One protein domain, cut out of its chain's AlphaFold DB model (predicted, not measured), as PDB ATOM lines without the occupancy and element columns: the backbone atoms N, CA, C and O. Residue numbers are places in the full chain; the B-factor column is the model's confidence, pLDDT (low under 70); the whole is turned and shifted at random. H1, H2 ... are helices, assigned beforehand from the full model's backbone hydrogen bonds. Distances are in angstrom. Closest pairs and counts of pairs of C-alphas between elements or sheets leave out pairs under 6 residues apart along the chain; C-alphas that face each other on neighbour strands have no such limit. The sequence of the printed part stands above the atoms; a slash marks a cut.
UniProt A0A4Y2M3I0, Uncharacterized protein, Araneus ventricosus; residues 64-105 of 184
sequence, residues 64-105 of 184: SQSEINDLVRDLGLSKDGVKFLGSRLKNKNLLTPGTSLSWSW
ATOM      1  N   SER A  64     148.065 118.025 106.748       84.56
ATOM      2  CA  SER A  64     148.182 119.153 107.668       84.56
ATOM      3  C   SER A  64     147.169 120.255 107.336       84.56
ATOM      4  O   SER A  64     146.537 120.274 106.275       84.56
ATOM      5  N   GLN A  65     147.011 121.213 108.253       79.94
ATOM      6  CA  GLN A  65     146.101 122.341 108.061       79.94
ATOM      7  C   GLN A  65     146.491 123.232 106.869       79.94
ATOM      8  O   GLN A  65     145.602 123.771 106.211       79.94
ATOM      9  N   SER A  66     147.784 123.404 106.584       76.44
ATOM     10  CA  SER A  66     148.251 124.179 105.428       76.44
ATOM     11  C   SER A  66     147.984 123.441 104.124       76.44
ATOM     12  O   SER A  66     147.374 124.015 103.230       76.44
ATOM     13  N   GLU A  67     148.321 122.152 104.045       83.94
ATOM     14  CA  GLU A  67     148.139 121.367 102.816       83.94
ATOM     15  C   GLU A  67     146.667 121.253 102.436       83.94
ATOM     16  O   GLU A  67     146.306 121.380 101.268       83.94
ATOM     17  N   ILE A  68     145.785 121.068 103.424       84.75
ATOM     18  CA  ILE A  68     144.357 121.024 103.136       84.75
ATOM     19  C   ILE A  68     143.811 122.395 102.715       84.75
ATOM     20  O   ILE A  68     142.905 122.477 101.884       84.75
ATOM     21  N   ASN A  69     144.365 123.479 103.267       78.94
ATOM     22  CA  ASN A  69     144.004 124.835 102.879       78.94
ATOM     23  C   ASN A  69     144.448 125.137 101.440       78.94
ATOM     24  O   ASN A  69     143.667 125.690 100.662       78.94
ATOM     25  N   ASP A  70     145.665 124.740 101.077       82.19
ATOM     26  CA  ASP A  70     146.190 124.868  99.720       82.19
ATOM     27  C   ASP A  70     145.365 124.027  98.741       82.19
ATOM     28  O   ASP A  70     144.895 124.553  97.735       82.19
ATOM     29  N   LEU A  71     145.026 122.783  99.096       84.44
ATOM     30  CA  LEU A  71     144.181 121.919  98.270       84.44
ATOM     31  C   LEU A  71     142.795 122.529  98.004       84.44
ATOM     32  O   LEU A  71     142.304 122.511  96.876       84.44
ATOM     33  N   VAL A  72     142.150 123.091  99.032       81.62
ATOM     34  CA  VAL A  72     140.853 123.773  98.879       81.62
ATOM     35  C   VAL A  72     140.967 124.986  97.954       81.62
ATOM     36  O   VAL A  72     140.057 125.223  97.151       81.62
ATOM     37  N   ARG A  73     142.065 125.745  98.058       81.44
ATOM     38  CA  ARG A  73     142.329 126.915  97.215       81.44
ATOM     39  C   ARG A  73     142.549 126.518  95.761       81.44
ATOM     40  O   ARG A  73     141.915 127.099  94.883       81.44
ATOM     41  N   ASP A  74     143.414 125.541  95.527       79.81
ATOM     42  CA  ASP A  74     143.877 125.156  94.194       79.81
ATOM     43  C   ASP A  74     142.758 124.474  93.395       79.81
ATOM     44  O   ASP A  74     142.627 124.683  92.190       79.81
ATOM     45  N   LEU A  75     141.872 123.746  94.084       81.25
ATOM     46  CA  LEU A  75     140.668 123.153  93.495       81.25
ATOM     47  C   LEU A  75     139.494 124.138  93.346       81.25
ATOM     48  O   LEU A  75     138.499 123.801  92.705       81.25
ATOM     49  N   GLY A  76     139.559 125.330  93.951       74.56
ATOM     50  CA  GLY A  76     138.504 126.345  93.858       74.56
ATOM     51  C   GLY A  76     137.132 125.873  94.362       74.56
ATOM     52  O   GLY A  76     136.101 126.218  93.778       74.56
ATOM     53  N   LEU A  77     137.101 125.050  95.414       76.19
ATOM     54  CA  LEU A  77     135.883 124.366  95.858       76.19
ATOM     55  C   LEU A  77     134.814 125.327  96.403       76.19
ATOM     56  O   LEU A  77     135.096 126.272  97.143       76.19
ATOM     57  N   SER A  78     133.546 125.030  96.103       72.88
ATOM     58  CA  SER A  78     132.398 125.713  96.713       72.88
ATOM     59  C   SER A  78     132.273 125.371  98.204       72.88
ATOM     60  O   SER A  78     132.799 124.358  98.663       72.88
ATOM     61  N   LYS A  79     131.526 126.171  98.980       74.19
ATOM     62  CA  LYS A  79     131.298 125.925 100.420       74.19
ATOM     63  C   LYS A  79     130.823 124.493 100.703       74.19
ATOM     64  O   LYS A  79     131.319 123.852 101.630       74.19
ATOM     65  N   ASP A  80     129.886 123.997  99.900       75.75
ATOM     66  CA  ASP A  80     129.358 122.640 100.042       75.75
ATOM     67  C   ASP A  80     130.377 121.587  99.590       75.75
ATOM     68  O   ASP A  80     130.503 120.548 100.235       75.75
ATOM     69  N   GLY A  81     131.177 121.894  98.561       78.38
ATOM     70  CA  GLY A  81     132.299 121.066  98.119       78.38
ATOM     71  C   GLY A  81     133.375 120.898  99.194       78.38
ATOM     72  O   GLY A  81     133.790 119.775  99.463       78.38
ATOM     73  N   VAL A  82     133.760 121.976  99.884       81.00
ATOM     74  CA  VAL A  82     134.715 121.931 101.008       81.00
ATOM     75  C   VAL A  82     134.159 121.103 102.166       81.00
ATOM     76  O   VAL A  82     134.860 120.265 102.731       81.00
ATOM     77  N   LYS A  83     132.877 121.291 102.503       80.50
ATOM     78  CA  LYS A  83     132.212 120.527 103.567       80.50
ATOM     79  C   LYS A  83     132.138 119.032 103.234       80.50
ATOM     80  O   LYS A  83     132.358 118.197 104.111       80.50
ATOM     81  N   PHE A  84     131.842 118.696 101.980       83.56
ATOM     82  CA  PHE A  84     131.795 117.316 101.499       83.56
ATOM     83  C   PHE A  84     133.184 116.675 101.444       83.56
ATOM     84  O   PHE A  84     133.365 115.558 101.925       83.56
ATOM     85  N   LEU A  85     134.182 117.388 100.919       85.06
ATOM     86  CA  LEU A  85     135.566 116.921 100.910       85.06
ATOM     87  C   LEU A  85     136.049 116.664 102.339       85.06
ATOM     88  O   LEU A  85     136.616 115.611 102.626       85.06
ATOM     89  N   GLY A  86     135.747 117.577 103.261       84.81
ATOM     90  CA  GLY A  86     136.173 117.433 104.642       84.81
ATOM     91  C   GLY A  86     135.514 116.317 105.412       84.81
ATOM     92  O   GLY A  86     136.194 115.654 106.192       84.81
ATOM     93  N   SER A  87     134.237 116.033 105.156       82.69
ATOM     94  CA  SER A  87     133.603 114.852 105.743       82.69
ATOM     95  C   SER A  87     134.244 113.562 105.223       82.69
ATOM     96  O   SER A  87     134.502 112.652 106.007       82.69
ATOM     97  N   ARG A  88     134.586 113.496 103.929       87.94
ATOM     98  CA  ARG A  88     135.256 112.334 103.328       87.94
ATOM     99  C   ARG A  88     136.670 112.124 103.867       87.94
ATOM    100  O   ARG A  88     137.004 110.991 104.203       87.94
ATOM    101  N   LEU A  89     137.471 113.183 103.972       87.38
ATOM    102  CA  LEU A  89     138.840 113.102 104.494       87.38
ATOM    103  C   LEU A  89     138.862 112.748 105.982       87.38
ATOM    104  O   LEU A  89     139.631 111.881 106.393       87.38
ATOM    105  N   LYS A  90     137.954 113.337 106.770       82.94
ATOM    106  CA  LYS A  90     137.805 113.014 108.193       82.94
ATOM    107  C   LYS A  90     137.395 111.557 108.410       82.94
ATOM    108  O   LYS A  90     137.991 110.886 109.240       82.94
ATOM    109  N   ASN A  91     136.435 111.043 107.637       85.25
ATOM    110  CA  ASN A  91     136.000 109.644 107.740       85.25
ATOM    111  C   ASN A  91     137.106 108.639 107.389       85.25
ATOM    112  O   ASN A  91     137.060 107.501 107.845       85.25
ATOM    113  N   LYS A  92     138.078 109.045 106.566       87.25
ATOM    114  CA  LYS A  92     139.238 108.225 106.200       87.25
ATOM    115  C   LYS A  92     140.442 108.424 107.131       87.25
ATOM    116  O   LYS A  92     141.491 107.863 106.852       87.25
ATOM    117  N   ASN A  93     140.311 109.217 108.201       86.19
ATOM    118  CA  ASN A  93     141.418 109.611 109.084       86.19
ATOM    119  C   ASN A  93     142.616 110.232 108.334       86.19
ATOM    120  O   ASN A  93     143.747 110.145 108.791       86.19
ATOM    121  N   LEU A  94     142.368 110.891 107.195       88.44
ATOM    122  CA  LEU A  94     143.397 111.541 106.369       88.44
ATOM    123  C   LEU A  94     143.649 112.996 106.779       88.44
ATOM    124  O   LEU A  94     144.185 113.773 106.000       88.44
ATOM    125  N   LEU A  95     143.209 113.401 107.969       84.88
ATOM    126  CA  LEU A  95     143.449 114.733 108.510       84.88
ATOM    127  C   LEU A  95     144.215 114.585 109.813       84.88
ATOM    128  O   LEU A  95     143.862 113.763 110.659       84.88
ATOM    129  N   THR A  96     145.236 115.414 109.983       83.88
ATOM    130  CA  THR A  96     145.952 115.513 111.255       83.88
ATOM    131  C   THR A  96     144.972 115.902 112.375       83.88
ATOM    132  O   THR A  96     144.039 116.684 112.140       83.88
ATOM    133  N   PRO A  97     145.117 115.364 113.602       76.00
ATOM    134  CA  PRO A  97     144.241 115.720 114.715       76.00
ATOM    135  C   PRO A  97     144.201 117.239 114.933       76.00
ATOM    136  O   PRO A  97     145.238 117.887 115.032       76.00
ATOM    137  N   GLY A  98     142.998 117.815 115.001       68.06
ATOM    138  CA  GLY A  98     142.805 119.265 115.139       68.06
ATOM    139  C   GLY A  98     142.699 120.039 113.819       68.06
ATOM    140  O   GLY A  98     142.340 121.214 113.850       68.06
ATOM    141  N   THR A  99     142.916 119.392 112.669       69.06
ATOM    142  CA  THR A  99     142.741 120.016 111.350       69.06
ATOM    143  C   THR A  99     141.268 120.127 110.980       69.06
ATOM    144  O   THR A  99     140.498 119.164 111.052       69.06
ATOM    145  N   SER A 100     140.866 121.328 110.571       64.56
ATOM    146  CA  SER A 100     139.489 121.660 110.236       64.56
ATOM    147  C   SER A 100     139.357 122.311 108.862       64.56
ATOM    148  O   SER A 100     140.095 123.219 108.486       64.56
ATOM    149  N   LEU A 101     138.324 121.892 108.131       63.56
ATOM    150  CA  LEU A 101     137.988 122.350 106.781       63.56
ATOM    151  C   LEU A 101     136.987 123.504 106.760       63.56
ATOM    152  O   LEU A 101     136.053 123.575 105.963       63.56
ATOM    153  N   SER A 102     137.158 124.427 107.690       56.59
ATOM    154  CA  SER A 102     136.107 125.355 108.056       56.59
ATOM    155  C   SER A 102     136.406 126.797 107.730       56.59
ATOM    156  O   SER A 102     136.364 127.690 108.572       56.59
ATOM    157  N   TRP A 103     136.626 127.058 106.455       53.88
ATOM    158  CA  TRP A 103     136.773 128.427 105.977       53.88
ATOM    159  C   TRP A 103     135.476 129.231 106.160       53.88
ATOM    160  O   TRP A 103     135.492 130.460 106.239       53.88
ATOM    161  N   SER A 104     134.349 128.521 106.285       51.66
ATOM    162  CA  SER A 104     133.028 129.088 106.542       51.66
ATOM    163  C   SER A 104     132.727 129.411 108.013       51.66
ATOM    164  O   SER A 104     131.782 130.157 108.239       51.66
ATOM    165  N   TRP A 105     133.500 128.933 109.002       50.81
ATOM    166  CA  TRP A 105     133.281 129.313 110.416       50.81
ATOM    167  C   TRP A 105     133.802 130.707 110.742       50.81
ATOM    168  O   TRP A 105     133.286 131.369 111.636       50.81
TER     169      TRP A 105
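Overview. This is residues 64 to 105 of the 184 residues of an uncharacterized protein of Araneus ventricosus (UniProt A0A4Y2M3I0). Two helices joined by a tight link run opposite ways as a loose V, and after H2 the tail, residues 92 to 105, folds back over one side of the gap between them. The printed part has 42 residues with two named helices, H1 then H2, and no named strand; the class is all helix. The whole is compact, with a radius of gyration of the C-alphas of 9.3 A, and rounded, spanning 23 by 18 by 18 A.

Arrangement. H1, residues 65 to 74, and H2, residues 79 to 91, are close but not clearly touching: their closest C-alphas, those of Val 72 and Val 82, are 6.8 A apart. Their lines stand at a steep tilt of 42 degrees. In both helices every O i to N i+4 pair is within hydrogen-bond range.

Along the chain. H1 begins at C-alpha 65 (146.101, 122.341, 108.061) and is 14.3 A long from first to last C-alpha. H2 is 18.5 A long and ends at C-alpha 91 (136.000, 109.644, 107.740).

Size, cuts and confidence. The two C-alphas farthest apart, those of Gly 76 and Pro 97, are 24.1 A apart. The printed part has no cut. Residues 98 to 105 have pLDDT under 70.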